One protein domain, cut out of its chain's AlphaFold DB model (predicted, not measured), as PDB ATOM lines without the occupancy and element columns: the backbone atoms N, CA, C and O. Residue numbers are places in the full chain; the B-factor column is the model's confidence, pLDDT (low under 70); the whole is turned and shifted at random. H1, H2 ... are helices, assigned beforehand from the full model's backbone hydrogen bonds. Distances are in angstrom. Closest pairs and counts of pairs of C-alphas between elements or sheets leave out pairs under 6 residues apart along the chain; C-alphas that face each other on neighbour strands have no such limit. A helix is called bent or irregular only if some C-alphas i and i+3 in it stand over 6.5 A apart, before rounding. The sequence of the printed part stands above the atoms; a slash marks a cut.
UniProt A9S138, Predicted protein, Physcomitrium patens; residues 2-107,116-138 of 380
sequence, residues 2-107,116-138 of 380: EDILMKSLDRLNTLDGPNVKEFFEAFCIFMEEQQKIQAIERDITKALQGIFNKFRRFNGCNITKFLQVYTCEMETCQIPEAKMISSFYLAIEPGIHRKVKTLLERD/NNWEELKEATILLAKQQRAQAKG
ATOM      1  N   GLU A   2     -58.901 -18.933  -3.937       37.12
ATOM      2  CA  GLU A   2     -59.930 -19.190  -2.908       37.12
ATOM      3  C   GLU A   2     -60.498 -20.626  -2.919       37.12
ATOM      4  O   GLU A   2     -60.552 -21.271  -1.876       37.12
ATOM      5  N   ASP A   3     -60.809 -21.188  -4.094       39.31
ATOM      6  CA  ASP A   3     -61.367 -22.553  -4.210       39.31
ATOM      7  C   ASP A   3     -60.422 -23.682  -3.765       39.31
ATOM      8  O   ASP A   3     -60.871 -24.763  -3.379       39.31
ATOM      9  N   ILE A   4     -59.107 -23.464  -3.854       45.72
ATOM     10  CA  ILE A   4     -58.107 -24.443  -3.401       45.72
ATOM     11  C   ILE A   4     -57.991 -24.364  -1.879       45.72
ATOM     12  O   ILE A   4     -57.950 -25.404  -1.224       45.72
ATOM     13  N   LEU A   5     -58.028 -23.142  -1.342       44.16
ATOM     14  CA  LEU A   5     -57.878 -22.821   0.074       44.16
ATOM     15  C   LEU A   5     -59.072 -23.327   0.906       44.16
ATOM     16  O   LEU A   5     -58.882 -23.981   1.930       44.16
ATOM     17  N   MET A   6     -60.299 -23.148   0.400       48.38
ATOM     18  CA  MET A   6     -61.524 -23.713   0.990       48.38
ATOM     19  C   MET A   6     -61.494 -25.249   1.031       48.38
ATOM     20  O   MET A   6     -61.783 -25.860   2.055       48.38
ATOM     21  N   LYS A   7     -61.058 -25.895  -0.061       49.34
ATOM     22  CA  LYS A   7     -60.967 -27.364  -0.138       49.34
ATOM     23  C   LYS A   7     -59.835 -27.960   0.702       49.34
ATOM     24  O   LYS A   7     -59.885 -29.152   1.012       49.34
ATOM     25  N   SER A   8     -58.778 -27.204   0.997       50.50
ATOM     26  CA  SER A   8     -57.743 -27.628   1.948       50.50
ATOM     27  C   SER A   8     -58.211 -27.461   3.390       50.50
ATOM     28  O   SER A   8     -57.968 -28.360   4.188       50.50
ATOM     29  N   LEU A   9     -58.948 -26.388   3.699       47.62
ATOM     30  CA  LEU A   9     -59.483 -26.120   5.037       47.62
ATOM     31  C   LEU A   9     -60.484 -27.201   5.482       47.62
ATOM     32  O   LEU A   9     -60.369 -27.729   6.586       47.62
ATOM     33  N   ASP A  10     -61.390 -27.619   4.590       52.66
ATOM     34  CA  ASP A  10     -62.355 -28.697   4.865       52.66
ATOM     35  C   ASP A  10     -61.684 -30.051   5.142       52.66
ATOM     36  O   ASP A  10     -62.158 -30.831   5.967       52.66
ATOM     37  N   ARG A  11     -60.558 -30.336   4.476       50.34
ATOM     38  CA  ARG A  11     -59.769 -31.555   4.720       50.34
ATOM     39  C   ARG A  11     -58.977 -31.474   6.018       50.34
ATOM     40  O   ARG A  11     -58.794 -32.492   6.678       50.34
ATOM     41  N   LEU A  12     -58.554 -30.280   6.411       50.62
ATOM     42  CA  LEU A  12     -57.792 -30.064   7.631       50.62
ATOM     43  C   LEU A  12     -58.627 -30.223   8.903       50.62
ATOM     44  O   LEU A  12     -58.133 -30.737   9.899       50.62
ATOM     45  N   ASN A  13     -59.913 -29.871   8.835       51.53
ATOM     46  CA  ASN A  13     -60.881 -30.084   9.917       51.53
ATOM     47  C   ASN A  13     -61.097 -31.573  10.261       51.53
ATOM     48  O   ASN A  13     -61.770 -31.878  11.241       51.53
ATOM     49  N   THR A  14     -60.549 -32.499   9.463       53.69
ATOM     50  CA  THR A  14     -60.581 -33.949   9.723       53.69
ATOM     51  C   THR A  14     -59.291 -34.496  10.347       53.69
ATOM     52  O   THR A  14     -59.269 -35.651  10.765       53.69
ATOM     53  N   LEU A  15     -58.229 -33.682  10.437       54.09
ATOM     54  CA  LEU A  15     -56.952 -34.049  11.050       54.09
ATOM     55  C   LEU A  15     -56.938 -33.528  12.496       54.09
ATOM     56  O   LEU A  15     -56.552 -32.394  12.767       54.09
ATOM     57  N   ASP A  16     -57.452 -34.340  13.417       52.12
ATOM     58  CA  ASP A  16     -57.727 -33.934  14.799       52.12
ATOM     59  C   ASP A  16     -56.426 -33.842  15.623       52.12
ATOM     60  O   ASP A  16     -55.973 -34.797  16.256       52.12
ATOM     61  N   GLY A  17     -55.777 -32.678  15.552       55.03
ATOM     62  CA  GLY A  17     -54.614 -32.319  16.355       55.03
ATOM     63  C   GLY A  17     -54.466 -30.793  16.428       55.03
ATOM     64  O   GLY A  17     -54.383 -30.155  15.376       55.03
ATOM     65  N   PRO A  18     -54.399 -30.184  17.630       55.00
ATOM     66  CA  PRO A  18     -54.445 -28.724  17.806       55.00
ATOM     67  C   PRO A  18     -53.353 -27.972  17.024       55.00
ATOM     68  O   PRO A  18     -53.574 -26.857  16.573       55.00
ATOM     69  N   ASN A  19     -52.214 -28.620  16.766       57.09
ATOM     70  CA  ASN A  19     -51.049 -28.008  16.128       57.09
ATOM     71  C   ASN A  19     -51.152 -27.908  14.587       57.09
ATOM     72  O   ASN A  19     -50.582 -27.009  13.975       57.09
ATOM     73  N   VAL A  20     -51.897 -28.805  13.925       60.91
ATOM     74  CA  VAL A  20     -51.951 -28.819  12.448       60.91
ATOM     75  C   VAL A  20     -52.841 -27.695  11.928       60.91
ATOM     76  O   VAL A  20     -52.469 -26.996  10.989       60.91
ATOM     77  N   LYS A  21     -53.994 -27.464  12.562       62.81
ATOM     78  CA  LYS A  21     -54.891 -26.370  12.173       62.81
ATOM     79  C   LYS A  21     -54.232 -24.998  12.323       62.81
ATOM     80  O   LYS A  21     -54.301 -24.198  11.393       62.81
ATOM     81  N   GLU A  22     -53.553 -24.769  13.444       66.75
ATOM     82  CA  GLU A  22     -52.823 -23.525  13.713       66.75
ATOM     83  C   GLU A  22     -51.684 -23.301  12.705       66.75
ATOM     84  O   GLU A  22     -51.522 -22.191  12.193       66.75
ATOM     85  N   PHE A  23     -50.948 -24.357  12.334       70.56
ATOM     86  CA  PHE A  23     -49.897 -24.270  11.315       70.56
ATOM     87  C   PHE A  23     -50.434 -23.834   9.947       70.56
ATOM     88  O   PHE A  23     -49.863 -22.947   9.314       70.56
ATOM     89  N   PHE A  24     -51.531 -24.429   9.474       68.25
ATOM     90  CA  PHE A  24     -52.098 -24.066   8.173       68.25
ATOM     91  C   PHE A  24     -52.720 -22.666   8.171       68.25
ATOM     92  O   PHE A  24     -52.609 -21.973   7.161       68.25
ATOM     93  N   GLU A  25     -53.329 -22.225   9.278       69.25
ATOM     94  CA  GLU A  25     -53.769 -20.830   9.441       69.25
ATOM     95  C   GLU A  25     -52.573 -19.869   9.339       69.25
ATOM     96  O   GLU A  25     -52.600 -18.946   8.521       69.25
ATOM     97  N   ALA A  26     -51.484 -20.131  10.070       62.31
ATOM     98  CA  ALA A  26     -50.259 -19.332   9.994       62.31
ATOM     99  C   ALA A  26     -49.630 -19.349   8.588       62.31
ATOM    100  O   ALA A  26     -49.187 -18.313   8.087       62.31
ATOM    101  N   PHE A  27     -49.633 -20.505   7.917       66.88
ATOM    102  CA  PHE A  27     -49.134 -20.645   6.550       66.88
ATOM    103  C   PHE A  27     -49.973 -19.846   5.543       66.88
ATOM    104  O   PHE A  27     -49.413 -19.196   4.661       66.88
ATOM    105  N   CYS A  28     -51.303 -19.841   5.678       65.69
ATOM    106  CA  CYS A  28     -52.173 -19.030   4.823       65.69
ATOM    107  C   CYS A  28     -51.900 -17.532   5.013       65.69
ATOM    108  O   CYS A  28     -51.716 -16.830   4.019       65.69
ATOM    109  N   ILE A  29     -51.776 -17.071   6.265       74.25
ATOM    110  CA  ILE A  29     -51.419 -15.678   6.583       74.25
ATOM    111  C   ILE A  29     -50.074 -15.312   5.945       74.25
ATOM    112  O   ILE A  29     -49.961 -14.283   5.283       74.25
ATOM    113  N   PHE A  30     -49.062 -16.174   6.078       72.75
ATOM    114  CA  PHE A  30     -47.759 -15.954   5.453       72.75
ATOM    115  C   PHE A  30     -47.865 -15.808   3.928       72.75
ATOM    116  O   PHE A  30     -47.296 -14.878   3.362       72.75
ATOM    117  N   MET A  31     -48.608 -16.692   3.254       72.62
ATOM    118  CA  MET A  31     -48.773 -16.635   1.797       72.62
ATOM    119  C   MET A  31     -49.497 -15.364   1.340       72.62
ATOM    120  O   MET A  31     -49.121 -14.781   0.321       72.62
ATOM    121  N   GLU A  32     -50.506 -14.915   2.088       69.19
ATOM    122  CA  GLU A  32     -51.189 -13.644   1.830       69.19
ATOM    123  C   GLU A  32     -50.243 -12.448   2.002       69.19
ATOM    124  O   GLU A  32     -50.200 -11.567   1.140       69.19
ATOM    125  N   GLU A  33     -49.433 -12.434   3.062       66.56
ATOM    126  CA  GLU A  33     -48.423 -11.394   3.283       66.56
ATOM    127  C   GLU A  33     -47.357 -11.378   2.176       66.56
ATOM    128  O   GLU A  33     -47.021 -10.312   1.654       66.56
ATOM    129  N   GLN A  34     -46.888 -12.546   1.721       69.12
ATOM    130  CA  GLN A  34     -45.949 -12.633   0.597       69.12
ATOM    131  C   GLN A  34     -46.532 -12.049  -0.697       69.12
ATOM    132  O   GLN A  34     -45.828 -11.367  -1.445       69.12
ATOM    133  N   GLN A  35     -47.823 -12.259  -0.965       70.38
ATOM    134  CA  GLN A  35     -48.475 -11.678  -2.143       70.38
ATOM    135  C   GLN A  35     -48.574 -10.152  -2.064       70.38
ATOM    136  O   GLN A  35     -48.363  -9.477  -3.076       70.38
ATOM    137  N   LYS A  36     -48.857  -9.599  -0.878       78.31
ATOM    138  CA  LYS A  36     -48.879  -8.145  -0.659       78.31
ATOM    139  C   LYS A  36     -47.500  -7.532  -0.888       78.31
ATOM    140  O   LYS A  36     -47.394  -6.532  -1.596       78.31
ATOM    141  N   ILE A  37     -46.444  -8.156  -0.356       77.94
ATOM    142  CA  ILE A  37     -45.058  -7.703  -0.552       77.94
ATOM    143  C   ILE A  37     -44.709  -7.678  -2.045       77.94
ATOM    144  O   ILE A  37     -44.258  -6.650  -2.547       77.94
ATOM    145  N   GLN A  38     -45.002  -8.756  -2.780       76.50
ATOM    146  CA  GLN A  38     -44.737  -8.822  -4.222       76.50
ATOM    147  C   GLN A  38     -45.518  -7.775  -5.031       76.50
ATOM    148  O   GLN A  38     -45.030  -7.283  -6.051       76.50
ATOM    149  N   ALA A  39     -46.740  -7.434  -4.611       81.06
ATOM    150  CA  ALA A  39     -47.510  -6.364  -5.238       81.06
ATOM    151  C   ALA A  39     -46.842  -4.997  -5.021       81.06
ATOM    152  O   ALA A  39     -46.611  -4.279  -5.993       81.06
ATOM    153  N   ILE A  40     -46.436  -4.697  -3.783       81.44
ATOM    154  CA  ILE A  40     -45.728  -3.456  -3.433       81.44
ATOM    155  C   ILE A  40     -44.411  -3.340  -4.214       81.44
ATOM    156  O   ILE A  40     -44.119  -2.287  -4.772       81.44
ATOM    157  N   GLU A  41     -43.627  -4.415  -4.314       80.25
ATOM    158  CA  GLU A  41     -42.369  -4.422  -5.076       80.25
ATOM    159  C   GLU A  41     -42.581  -4.150  -6.572       80.25
ATOM    160  O   GLU A  41     -41.806  -3.418  -7.202       80.25
ATOM    161  N   ARG A  42     -43.658  -4.694  -7.151       85.38
ATOM    162  CA  ARG A  42     -44.041  -4.414  -8.541       85.38
ATOM    163  C   ARG A  42     -44.394  -2.941  -8.733       85.38
ATOM    164  O   ARG A  42     -43.967  -2.339  -9.721       85.38
ATOM    165  N   ASP A  43     -45.146  -2.367  -7.801       88.19
ATOM    166  CA  ASP A  43     -45.577  -0.973  -7.863       88.19
ATOM    167  C   ASP A  43     -44.399  -0.005  -7.669       88.19
ATOM    168  O   ASP A  43     -44.265   0.949  -8.438       88.19
ATOM    169  N   ILE A  44     -43.465  -0.313  -6.759       85.69
ATOM    170  CA  ILE A  44     -42.188   0.409  -6.610       85.69
ATOM    171  C   ILE A  44     -41.418   0.402  -7.928       85.69
ATOM    172  O   ILE A  44     -40.990   1.451  -8.407       85.69
ATOM    173  N   THR A  45     -41.258  -0.773  -8.539       87.62
ATOM    174  CA  THR A  45     -40.515  -0.917  -9.799       87.62
ATOM    175  C   THR A  45     -41.143  -0.065 -10.901       87.62
ATOM    176  O   THR A  45     -40.443   0.623 -11.645       87.62
ATOM    177  N   LYS A  46     -42.477  -0.054 -10.982       89.56
ATOM    178  CA  LYS A  46     -43.227   0.745 -11.953       89.56
ATOM    179  C   LYS A  46     -43.076   2.252 -11.707       89.56
ATOM    180  O   LYS A  46     -42.831   2.985 -12.667       89.56
ATOM    181  N   ALA A  47     -43.179   2.703 -10.456       90.81
ATOM    182  CA  ALA A  47     -42.970   4.101 -10.080       90.81
ATOM    183  C   ALA A  47     -41.542   4.557 -10.410       90.81
ATOM    184  O   ALA A  47     -41.345   5.568 -11.090       90.81
ATOM    185  N   LEU A  48     -40.536   3.771 -10.010       88.50
ATOM    186  CA  LEU A  48     -39.131   4.050 -10.307       88.50
ATOM    187  C   LEU A  48     -38.870   4.102 -11.812       88.50
ATOM    188  O   LEU A  48     -38.183   5.011 -12.273       88.50
ATOM    189  N   GLN A  49     -39.474   3.210 -12.600       87.06
ATOM    190  CA  GLN A  49     -39.373   3.268 -14.058       87.06
ATOM    191  C   GLN A  49     -39.940   4.581 -14.619       87.06
ATOM    192  O   GLN A  49     -39.317   5.203 -15.483       87.06
ATOM    193  N   GLY A  50     -41.095   5.037 -14.120       86.25
ATOM    194  CA  GLY A  50     -41.684   6.327 -14.493       86.25
ATOM    195  C   GLY A  50     -40.763   7.509 -14.172       86.25
ATOM    196  O   GLY A  50     -40.573   8.400 -15.006       86.25
ATOM    197  N   ILE A  51     -40.124   7.475 -13.001       88.00
ATOM    198  CA  ILE A  51     -39.151   8.480 -12.559       88.00
ATOM    199  C   ILE A  51     -37.903   8.463 -13.453       88.00
ATOM    200  O   ILE A  51     -37.490   9.512 -13.958       88.00
ATOM    201  N   PHE A  52     -37.328   7.286 -13.712       83.81
ATOM    202  CA  PHE A  52     -36.132   7.133 -14.543       83.81
ATOM    203  C   PHE A  52     -36.364   7.528 -15.998       83.81
ATOM    204  O   PHE A  52     -35.481   8.119 -16.615       83.81
ATOM    205  N   ASN A  53     -37.557   7.291 -16.540       84.75
ATOM    206  CA  ASN A  53     -37.900   7.749 -17.884       84.75
ATOM    207  C   ASN A  53     -37.910   9.287 -17.986       84.75
ATOM    208  O   ASN A  53     -37.571   9.831 -19.036       84.75
ATOM    209  N   LYS A  54     -38.266   9.995 -16.904       83.25
ATOM    210  CA  LYS A  54     -38.343  11.467 -16.869       83.25
ATOM    211  C   LYS A  54     -37.005  12.140 -16.549       83.25
ATOM    212  O   LYS A  54     -36.702  13.183 -17.120       83.25
ATOM    213  N   PHE A  55     -36.218  11.575 -15.632       73.94
ATOM    214  CA  PHE A  55     -35.012  12.225 -15.094       73.94
ATOM    215  C   PHE A  55     -33.711  11.465 -15.349       73.94
ATOM    216  O   PHE A  55     -32.640  12.003 -15.074       73.94
ATOM    217  N   ARG A  56     -33.778  10.225 -15.851       77.62
ATOM    218  CA  ARG A  56     -32.725   9.215 -15.650       77.62
ATOM    219  C   ARG A  56     -32.425   9.067 -14.150       77.62
ATOM    220  O   ARG A  56     -33.273   9.362 -13.309       77.62
ATOM    221  N   ARG A  57     -31.235   8.575 -13.803       68.25
ATOM    222  CA  ARG A  57     -30.769   8.536 -12.414       68.25
ATOM    223  C   ARG A  57     -30.432   9.953 -11.951       68.25
ATOM    224  O   ARG A  57     -29.766  10.694 -12.674       68.25
ATOM    225  N   PHE A  58     -30.894  10.329 -10.761       74.06
ATOM    226  CA  PHE A  58     -30.706  11.686 -10.251       74.06
ATOM    227  C   PHE A  58     -29.221  12.003 -10.024       74.06
ATOM    228  O   PHE A  58     -28.553  11.322  -9.247       74.06
ATOM    229  N   ASN A  59     -28.737  13.065 -10.673       65.38
ATOM    230  CA  ASN A  59     -27.333  13.499 -10.685       65.38
ATOM    231  C   ASN A  59     -27.071  14.796  -9.888       65.38
ATOM    232  O   ASN A  59     -25.989  15.372  -9.975       65.38
ATOM    233  N   GLY A  60     -28.058  15.298  -9.136       66.94
ATOM    234  CA  GLY A  60     -27.927  16.527  -8.338       66.94
ATOM    235  C   GLY A  60     -28.531  17.787  -8.974       66.94
ATOM    236  O   GLY A  60     -28.693  18.798  -8.287       66.94
ATOM    237  N   CYS A  61     -28.927  17.753 -10.252       70.94
ATOM    238  CA  CYS A  61     -29.611  18.869 -10.912       70.94
ATOM    239  C   CYS A  61     -31.136  18.806 -10.711       70.94
ATOM    240  O   CYS A  61     -31.724  17.734 -10.690       70.94
ATOM    241  N   ASN A  62     -31.803  19.963 -10.608       79.19
ATOM    242  CA  ASN A  62     -33.270  20.057 -10.492       79.19
ATOM    243  C   ASN A  62     -33.889  19.289  -9.303       79.19
ATOM    244  O   ASN A  62     -34.998  18.771  -9.417       79.19
ATOM    245  N   ILE A  63     -33.204  19.269  -8.149       83.12
ATOM    246  CA  ILE A  63     -33.628  18.536  -6.939       83.12
ATOM    247  C   ILE A  63     -35.101  18.732  -6.565       83.12
ATOM    248  O   ILE A  63     -35.790  17.765  -6.273       83.12
ATOM    249  N   THR A  64     -35.609  19.965  -6.621       82.31
ATOM    250  CA  THR A  64     -36.990  20.275  -6.241       82.31
ATOM    251  C   THR A  64     -37.978  19.561  -7.158       82.31
ATOM    252  O   THR A  64     -38.905  18.919  -6.680       82.31
ATOM    253  N   LYS A  65     -37.732  19.602  -8.474       85.75
ATOM    254  CA  LYS A  65     -38.573  18.936  -9.473       85.75
ATOM    255  C   LYS A  65     -38.472  17.414  -9.353       85.75
ATOM    256  O   LYS A  65     -39.479  16.729  -9.486       85.75
ATOM    257  N   PHE A  66     -37.275  16.895  -9.069       88.44
ATOM    258  CA  PHE A  66     -37.068  15.468  -8.826       88.44
ATOM    259  C   PHE A  66     -37.854  14.984  -7.603       88.44
ATOM    260  O   PHE A  66     -38.633  14.049  -7.735       88.44
ATOM    261  N   LEU A  67     -37.720  15.645  -6.446       89.75
ATOM    262  CA  LEU A  67     -38.430  15.268  -5.217       89.75
ATOM    263  C   LEU A  67     -39.951  15.366  -5.369       89.75
ATOM    264  O   LEU A  67     -40.666  14.498  -4.874       89.75
ATOM    265  N   GLN A  68     -40.448  16.383  -6.080       89.06
ATOM    266  CA  GLN A  68     -41.875  16.522  -6.378       89.06
ATOM    267  C   GLN A  68     -42.397  15.358  -7.224       89.06
ATOM    268  O   GLN A  68     -43.404  14.753  -6.868       89.06
ATOM    269  N   VAL A  69     -41.706  15.014  -8.317       89.94
ATOM    270  CA  VAL A  69     -42.123  13.886  -9.164       89.94
ATOM    271  C   VAL A  69     -41.962  12.562  -8.424       89.94
ATOM    272  O   VAL A  69     -42.858  11.735  -8.494       89.94
ATOM    273  N   TYR A  70     -40.876  12.377  -7.674       92.00
ATOM    274  CA  TYR A  70     -40.656  11.185  -6.859       92.00
ATOM    275  C   TYR A  70     -41.796  10.969  -5.857       92.00
ATOM    276  O   TYR A  70     -42.377   9.889  -5.809       92.00
ATOM    277  N   THR A  71     -42.153  12.019  -5.110       93.19
ATOM    278  CA  THR A  71     -43.260  11.986  -4.143       93.19
ATOM    279  C   THR A  71     -44.575  11.648  -4.833       93.19
ATOM    280  O   THR A  71     -45.242  10.695  -4.447       93.19
ATOM    281  N   CYS A  72     -44.886  12.344  -5.926       91.88
ATOM    282  CA  CYS A  72     -46.121  12.134  -6.673       91.88
ATOM    283  C   CYS A  72     -46.250  10.707  -7.240       91.88
ATOM    284  O   CYS A  72     -47.320  10.107  -7.152       91.88
ATOM    285  N   GLU A  73     -45.181  10.136  -7.802       90.31
ATOM    286  CA  GLU A  73     -45.195   8.780  -8.376       90.31
ATOM    287  C   GLU A  73     -45.356   7.701  -7.294       90.31
ATOM    288  O   GLU A  73     -46.110   6.742  -7.477       90.31
ATOM    289  N   MET A  74     -44.699   7.880  -6.143       90.38
ATOM    290  CA  MET A  74     -44.785   6.956  -5.006       90.38
ATOM    291  C   MET A  74     -46.165   7.004  -4.335       90.38
ATOM    292  O   MET A  74     -46.752   5.954  -4.070       90.38
ATOM    293  N   GLU A  75     -46.730   8.201  -4.146       91.94
ATOM    294  CA  GLU A  75     -48.090   8.394  -3.622       91.94
ATOM    295  C   GLU A  75     -49.158   7.835  -4.572       91.94
ATOM    296  O   GLU A  75     -50.111   7.194  -4.131       91.94
ATOM    297  N   THR A  76     -48.980   8.009  -5.887       90.19
ATOM    298  CA  THR A  76     -49.897   7.457  -6.903       90.19
ATOM    299  C   THR A  76     -49.947   5.931  -6.845       90.19
ATOM    300  O   THR A  76     -51.003   5.331  -7.048       90.19
ATOM    301  N   CYS A  77     -48.813   5.301  -6.539       89.69
ATOM    302  CA  CYS A  77     -48.705   3.858  -6.357       89.69
ATOM    303  C   CYS A  77     -49.049   3.398  -4.927       89.69
ATOM    304  O   CYS A  77     -48.924   2.214  -4.638       89.69
ATOM    305  N   GLN A  78     -49.489   4.307  -4.043       90.56
ATOM    306  CA  GLN A  78     -49.829   4.029  -2.639       90.56
ATOM    307  C   GLN A  78     -48.706   3.299  -1.884       90.56
ATOM    308  O   GLN A  78     -48.956   2.442  -1.035       90.56
ATOM    309  N   ILE A  79     -47.451   3.626  -2.205       87.81
ATOM    310  CA  ILE A  79     -46.291   2.994  -1.582       87.81
ATOM    311  C   ILE A  79     -46.168   3.477  -0.130       87.81
ATOM    312  O   ILE A  79     -46.139   4.688   0.100       87.81
ATOM    313  N   PRO A  80     -46.052   2.567   0.857       85.12
ATOM    314  CA  PRO A  80     -45.818   2.951   2.245       85.12
ATOM    315  C   PRO A  80     -44.530   3.768   2.402       85.12
ATOM    316  O   PRO A  80     -43.527   3.480   1.751       85.12
ATOM    317  N   GLU A  81     -44.518   4.734   3.317       87.62
ATOM    318  CA  GLU A  81     -43.415   5.691   3.491       87.62
ATOM    319  C   GLU A  81     -42.041   5.024   3.700       87.62
ATOM    320  O   GLU A  81     -41.067   5.379   3.040       87.62
ATOM    321  N   ALA A  82     -41.961   3.963   4.507       83.56
ATOM    322  CA  ALA A  82     -40.719   3.199   4.693       83.56
ATOM    323  C   ALA A  82     -40.186   2.593   3.374       83.56
ATOM    324  O   ALA A  82     -38.982   2.573   3.088       83.56
ATOM    325  N   LYS A  83     -41.097   2.126   2.512       84.94
ATOM    326  CA  LYS A  83     -40.762   1.597   1.183       84.94
ATOM    327  C   LYS A  83     -40.405   2.709   0.202       84.94
ATOM    328  O   LYS A  83     -39.517   2.534  -0.630       84.94
ATOM    329  N   MET A  84     -41.033   3.868   0.341       89.38
ATOM    330  CA  MET A  84     -40.687   5.070  -0.402       89.38
ATOM    331  C   MET A  84     -39.271   5.559  -0.058       89.38
ATOM    332  O   MET A  84     -38.513   5.901  -0.963       89.38
ATOM    333  N   ILE A  85     -38.874   5.540   1.212       86.38
ATOM    334  CA  ILE A  85     -37.533   5.945   1.657       86.38
ATOM    335  C   ILE A  85     -36.466   4.969   1.155       86.38
ATOM    336  O   ILE A  85     -35.482   5.384   0.546       86.38
ATOM    337  N   SER A  86     -36.675   3.663   1.330       84.94
ATOM    338  CA  SER A  86     -35.730   2.652   0.826       84.94
ATOM    339  C   SER A  86     -35.579   2.697  -0.701       84.94
ATOM    340  O   SER A  86     -34.463   2.618  -1.217       84.94
ATOM    341  N   SER A  87     -36.672   2.924  -1.433       87.31
ATOM    342  CA  SER A  87     -36.650   3.063  -2.899       87.31
ATOM    343  C   SER A  87     -35.952   4.339  -3.373       87.31
ATOM    344  O   SER A  87     -35.402   4.375  -4.476       87.31
ATOM    345  N   PHE A  88     -35.915   5.386  -2.545       88.50
ATOM    346  CA  PHE A  88     -35.314   6.668  -2.916       88.50
ATOM    347  C   PHE A  88     -33.816   6.515  -3.151       88.50
ATOM    348  O   PHE A  88     -33.257   7.059  -4.104       88.50
ATOM    349  N   TYR A  89     -33.177   5.688  -2.329       85.12
ATOM    350  CA  TYR A  89     -31.765   5.361  -2.444       85.12
ATOM    351  C   TYR A  89     -31.414   4.614  -3.741       85.12
ATOM    352  O   TYR A  89     -30.295   4.753  -4.238       85.12
ATOM    353  N   LEU A  90     -32.375   3.909  -4.351       85.00
ATOM    354  CA  LEU A  90     -32.219   3.307  -5.680       85.00
ATOM    355  C   LEU A  90     -32.311   4.357  -6.799       85.00
ATOM    356  O   LEU A  90     -31.634   4.240  -7.823       85.00
ATOM    357  N   ALA A  91     -33.122   5.399  -6.596       84.25
ATOM    358  CA  ALA A  91     -33.384   6.442  -7.587       84.25
ATOM    359  C   ALA A  91     -32.238   7.462  -7.751       84.25
ATOM    360  O   ALA A  91     -32.161   8.171  -8.763       84.25
ATOM    361  N   ILE A  92     -31.334   7.534  -6.771       82.69
ATOM    362  CA  ILE A  92     -30.234   8.503  -6.729       82.69
ATOM    363  C   ILE A  92     -28.877   7.874  -7.053       82.69
ATOM    364  O   ILE A  92     -28.666   6.661  -6.965       82.69
ATOM    365  N   GLU A  93     -27.927   8.707  -7.471       81.12
ATOM    366  CA  GLU A  93     -26.547   8.288  -7.702       81.12
ATOM    367  C   GLU A  93     -25.828   7.935  -6.376       81.12
ATOM    368  O   GLU A  93     -25.995   8.654  -5.381       81.12
ATOM    369  N   PRO A  94     -24.967   6.893  -6.334       75.69
ATOM    370  CA  PRO A  94     -24.253   6.484  -5.116       75.69
ATOM    371  C   PRO A  94     -23.449   7.606  -4.431       75.69
ATOM    372  O   PRO A  94     -23.322   7.637  -3.204       75.69
ATOM    373  N   GLY A  95     -22.921   8.561  -5.207       77.69
ATOM    374  CA  GLY A  95     -22.203   9.723  -4.675       77.69
ATOM    375  C   GLY A  95     -23.095  10.710  -3.910       77.69
ATOM    376  O   GLY A  95     -22.614  11.393  -3.005       77.69
ATOM    377  N   ILE A  96     -24.386  10.773  -4.244       77.56
ATOM    378  CA  ILE A  96     -25.395  11.584  -3.549       77.56
ATOM    379  C   ILE A  96     -25.931  10.813  -2.348       77.56
ATOM    380  O   ILE A  96     -26.006  11.379  -1.262       77.56
ATOM    381  N   HIS A  97     -26.191   9.515  -2.520       82.12
ATOM    382  CA  HIS A  97     -26.594   8.605  -1.449       82.12
ATOM    383  C   HIS A  97     -25.700   8.727  -0.213       82.12
ATOM    384  O   HIS A  97     -26.186   9.001   0.881       82.12
ATOM    385  N   ARG A  98     -24.376   8.614  -0.398       80.31
ATOM    386  CA  ARG A  98     -23.412   8.727   0.706       80.31
ATOM    387  C   ARG A  98     -23.526  10.068   1.434       80.31
ATOM    388  O   ARG A  98     -23.473  10.099   2.652       80.31
ATOM    389  N   LYS A  99     -23.705  11.164   0.694       82.06
ATOM    390  CA  LYS A  99     -23.806  12.513   1.270       82.06
ATOM    391  C   LYS A  99     -25.114  12.720   2.034       82.06
ATOM    392  O   LYS A  99     -25.080  13.347   3.085       82.06
ATOM    393  N   VAL A 100     -26.237  12.209   1.517       80.62
ATOM    394  CA  VAL A 100     -27.551  12.254   2.193       80.62
ATOM    395  C   VAL A 100     -27.479  11.467   3.492       80.62
ATOM    396  O   VAL A 100     -27.800  12.009   4.543       80.62
ATOM    397  N   LYS A 101     -26.947  10.243   3.430       79.19
ATOM    398  CA  LYS A 101     -26.757   9.385   4.598       79.19
ATOM    399  C   LYS A 101     -25.906  10.066   5.678       79.19
ATOM    400  O   LYS A 101     -26.360  10.185   6.804       79.19
ATOM    401  N   THR A 102     -24.756  10.644   5.321       80.75
ATOM    402  CA  THR A 102     -23.907  11.387   6.275       80.75
ATOM    403  C   THR A 102     -24.593  12.611   6.896       80.75
ATOM    404  O   THR A 102     -24.241  13.000   8.005       80.75
ATOM    405  N   LEU A 103     -25.540  13.261   6.209       77.38
ATOM    406  CA  LEU A 103     -26.289  14.372   6.807       77.38
ATOM    407  C   LEU A 103     -27.360  13.914   7.796       77.38
ATOM    408  O   LEU A 103     -27.647  14.655   8.733       77.38
ATOM    409  N   LEU A 104     -27.952  12.744   7.557       74.50
ATOM    410  CA  LEU A 104     -28.975  12.158   8.417       74.50
ATOM    411  C   LEU A 104     -28.345  11.468   9.637       74.50
ATOM    412  O   LEU A 104     -28.872  11.584  10.733       74.50
ATOM    413  N   GLU A 105     -27.162  10.867   9.488       70.56
ATOM    414  CA  GLU A 105     -26.366  10.245  10.566       70.56
ATOM    415  C   GLU A 105     -25.623  11.262  11.453       70.56
ATOM    416  O   GLU A 105     -24.570  10.968  12.022       70.56
ATOM    417  N   ARG A 106     -26.133  12.490  11.576       54.75
ATOM    418  CA  ARG A 106     -25.570  13.488  12.487       54.75
ATOM    419  C   ARG A 106     -25.975  13.150  13.929       54.75
ATOM    420  O   ARG A 106     -26.771  13.879  14.490       54.75
ATOM    421  N   ASP A 107     -25.443  12.056  14.472       41.81
ATOM    422  CA  ASP A 107     -25.132  11.828  15.890       41.81
ATOM    423  C   ASP A 107     -24.376  10.485  16.026       41.81
ATOM    424  O   ASP A 107     -24.863   9.428  15.640       41.81
ATOM    425  N   ASN A 116     -37.031   7.175   9.123       66.06
ATOM    426  CA  ASN A 116     -38.273   6.649   8.557       66.06
ATOM    427  C   ASN A 116     -39.249   7.774   8.180       66.06
ATOM    428  O   ASN A 116     -40.384   7.504   7.800       66.06
ATOM    429  N   ASN A 117     -38.795   9.025   8.283       85.00
ATOM    430  CA  ASN A 117     -39.534  10.230   7.963       85.00
ATOM    431  C   ASN A 117     -39.089  10.777   6.599       85.00
ATOM    432  O   ASN A 117     -37.955  11.236   6.416       85.00
ATOM    433  N   TRP A 118     -40.004  10.752   5.637       87.75
ATOM    434  CA  TRP A 118     -39.792  11.253   4.285       87.75
ATOM    435  C   TRP A 118     -39.505  12.759   4.261       87.75
ATOM    436  O   TRP A 118     -38.726  13.224   3.426       87.75
ATOM    437  N   GLU A 119     -40.082  13.540   5.180       88.12
ATOM    438  CA  GLU A 119     -39.878  14.991   5.233       88.12
ATOM    439  C   GLU A 119     -38.444  15.356   5.625       88.12
ATOM    440  O   GLU A 119     -37.812  16.192   4.977       88.12
ATOM    441  N   GLU A 120     -37.891  14.676   6.629       86.12
ATOM    442  CA  GLU A 120     -36.503  14.870   7.060       86.12
ATOM    443  C   GLU A 120     -35.518  14.531   5.938       86.12
ATOM    444  O   GLU A 120     -34.576  15.284   5.665       86.12
ATOM    445  N   LEU A 121     -35.777  13.436   5.220       86.44
ATOM    446  CA  LEU A 121     -34.965  13.028   4.082       86.44
ATOM    447  C   LEU A 121     -35.066  14.022   2.908       86.44
ATOM    448  O   LEU A 121     -34.045  14.336   2.274       86.44
ATOM    449  N   LYS A 122     -36.255  14.577   2.633       88.56
ATOM    450  CA  LYS A 122     -36.425  15.661   1.650       88.56
ATOM    451  C   LYS A 122     -35.595  16.884   2.024       88.56
ATOM    452  O   LYS A 122     -34.833  17.373   1.184       88.56
ATOM    453  N   GLU A 123     -35.696  17.349   3.266       87.12
ATOM    454  CA  GLU A 123     -34.972  18.531   3.740       87.12
ATOM    455  C   GLU A 123     -33.451  18.335   3.689       87.12
ATOM    456  O   GLU A 123     -32.732  19.180   3.143       87.12
ATOM    457  N   ALA A 124     -32.947  17.180   4.140       85.75
ATOM    458  CA  ALA A 124     -31.526  16.840   4.044       85.75
ATOM    459  C   ALA A 124     -31.029  16.856   2.587       85.75
ATOM    460  O   ALA A 124     -29.956  17.393   2.277       85.75
ATOM    461  N   THR A 125     -31.832  16.337   1.658       85.00
ATOM    462  CA  THR A 125     -31.471  16.320   0.237       85.00
ATOM    463  C   THR A 125     -31.485  17.729  -0.376       85.00
ATOM    464  O   THR A 125     -30.591  18.087  -1.153       85.00
ATOM    465  N   ILE A 126     -32.449  18.576   0.004       86.19
ATOM    466  CA  ILE A 126     -32.507  19.987  -0.413       86.19
ATOM    467  C   ILE A 126     -31.288  20.759   0.111       86.19
ATOM    468  O   ILE A 126     -30.689  21.547  -0.634       86.19
ATOM    469  N   LEU A 127     -30.883  20.526   1.364       85.62
ATOM    470  CA  LEU A 127     -29.691  21.137   1.961       85.62
ATOM    471  C   LEU A 127     -28.413  20.786   1.187       85.62
ATOM    472  O   LEU A 127     -27.627  21.687   0.876       85.62
ATOM    473  N   LEU A 128     -28.234  19.524   0.782       82.75
ATOM    474  CA  LEU A 128     -27.086  19.118  -0.045       82.75
ATOM    475  C   LEU A 128     -27.033  19.850  -1.375       82.75
ATOM    476  O   LEU A 128     -25.972  20.331  -1.781       82.75
ATOM    477  N   ALA A 129     -28.171  19.957  -2.056       79.38
ATOM    478  CA  ALA A 129     -28.234  20.654  -3.330       79.38
ATOM    479  C   ALA A 129     -27.913  22.153  -3.177       79.38
ATOM    480  O   ALA A 129     -27.219  22.732  -4.019       79.38
ATOM    481  N   LYS A 130     -28.358  22.786  -2.079       81.19
ATOM    482  CA  LYS A 130     -27.992  24.174  -1.737       81.19
ATOM    483  C   LYS A 130     -26.484  24.314  -1.493       81.19
ATOM    484  O   LYS A 130     -25.872  25.228  -2.052       81.19
ATOM    485  N   GLN A 131     -25.869  23.398  -0.740       76.62
ATOM    486  CA  GLN A 131     -24.425  23.401  -0.469       76.62
ATOM    487  C   GLN A 131     -23.595  23.252  -1.753       76.62
ATOM    488  O   GLN A 131     -22.636  23.997  -1.961       76.62
ATOM    489  N   GLN A 132     -23.989  22.347  -2.654       71.00
ATOM    490  CA  GLN A 132     -23.308  22.151  -3.939       71.00
ATOM    491  C   GLN A 132     -23.381  23.402  -4.829       71.00
ATOM    492  O   GLN A 132     -22.380  23.799  -5.427       71.00
ATOM    493  N   ARG A 133     -24.533  24.090  -4.865       68.69
ATOM    494  CA  ARG A 133     -24.675  25.367  -5.590       68.69
ATOM    495  C   ARG A 133     -23.822  26.481  -4.986       68.69
ATOM    496  O   ARG A 133     -23.259  27.277  -5.735       68.69
ATOM    497  N   ALA A 134     -23.722  26.554  -3.658       69.69
ATOM    498  CA  ALA A 134     -22.881  27.543  -2.987       69.69
ATOM    499  C   ALA A 134     -21.392  27.332  -3.314       69.69
ATOM    500  O   ALA A 134     -20.694  28.295  -3.626       69.69
ATOM    501  N   GLN A 135     -20.927  26.078  -3.342       62.75
ATOM    502  CA  GLN A 135     -19.561  25.740  -3.754       62.75
ATOM    503  C   GLN A 135     -19.307  26.064  -5.233       62.75
ATOM    504  O   GLN A 135     -18.294  26.682  -5.550       62.75
ATOM    505  N   ALA A 136     -20.250  25.759  -6.132       58.84
ATOM    506  CA  ALA A 136     -20.129  26.107  -7.551       58.84
ATOM    507  C   ALA A 136     -20.064  27.631  -7.793       58.84
ATOM    508  O   ALA A 136     -19.319  28.092  -8.656       58.84
ATOM    509  N   LYS A 137     -20.798  28.430  -7.004       59.69
ATOM    510  CA  LYS A 137     -20.759  29.903  -7.072       59.69
ATOM    511  C   LYS A 137     -19.498  30.501  -6.429       59.69
ATOM    512  O   LYS A 137     -18.998  31.512  -6.915       59.69
ATOM    513  N   GLY A 138     -18.954  29.874  -5.382       44.81
ATOM    514  CA  GLY A 138     -17.718  30.305  -4.713       44.81
ATOM    515  C   GLY A 138     -16.449  30.116  -5.554       44.81
ATOM    516  O   GLY A 138     -15.514  30.907  -5.443       44.81
TER     517      GLY A 138
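Overview. This is residues 2 to 107 and 116 to 138 of the 380 residues of the protein "Predicted protein" of Physcomitrium patens (UniProt A9S138). A long helical shaft, H2, has the short helix H1 folded back near its first end and a cluster of four helices, H3 to H6, at its other end. The last part of H2 packs on H3 and H4, while H6 crosses H5 and runs on to the end farthest from H1. The printed part has 129 residues with six named helices, H1 to H6 in chain order, and no named strand: the class is all helix. It is extended, with a radius of gyration of the C-alphas of 22.0 A and spans of 79 by 36 by 20 A, a length made by H2 and H6.

Along the chain. H1 is residues 2 to 12, beginning at C-alpha 2 (-59.930, -19.190, -2.908), and is 15.3 A long. H2, residues 18 to 55, is 56.0 A long and ends at C-alpha 55 (-35.012, 12.225, -15.094). H2 is neither bent nor irregular, but only just: C-alphas 18 and 21 are 6.1 A apart. H3, residues 63 to 76, is 19.7 A long. H4 is residues 81 to 91, 15.0 A, and H5 is residues 94 to 104, 15.4 A. H6, residues 118 to 138, is 30.5 A long and ends at C-alpha 138 (-17.718, 30.305, -4.713).

Arrangement. H1 is close to H2 but not clearly touching, at a shallow tilt of 22 degrees, opposite ways; their closest C-alphas, of Leu 12 and Lys 21, are 6.5 A apart. H2 and H3 touch as a helical hairpin, with residues 44 to 55 of H2 alone, at a tilt of 38 degrees that is only just steep; the closest C-alphas are Ala 47 and Glu 73, 5.5 A. With residues 44 to 52 alone, H2 touches H4 at a steep tilt of 45 degrees, the same way, closest at C-alphas Leu 48 and Ala 91, 6.8 A. H3 touches H6 at a shallow tilt of 19 degrees, opposite ways, closest at C-alphas Ile 63 and Ile 126, 6.8 A. H4 touches H6 at 32 degrees, only just short of steep, closest at C-alphas Ile 85 and Trp 118, 6.3 A. H5 touches H6 at a steep tilt of 67 degrees, only just short of about perpendicular, closest at C-alphas Val 100 and Thr 125, 6.0 A. The helix packing is part aligned, part crossed, with two of these five touching pairs at a shallow tilt. H2 is apart from H5 and H6. Every O i to N i+4 pair is within hydrogen-bond range in H3 and H6; the counts are 5 of 7 in H1, 33 of 34 in H2, 5 of 7 in H4 and 6 of 7 in H5.

Size, cuts and confidence. The two C-alphas farthest apart, Thr 14 and Gly 138, are 78.6 A apart. Residues 14 to 19 and 29 to 39 stand free. Residues 108 to 115 are not printed, and C-alphas 107 and 116 are 15.9 A apart across this cut. Of the links that are printed whole, none is long. The mean pLDDT of the printed part is 75.1; 41 residues are under 70, among them residues 2 to 22 and 133 to 138.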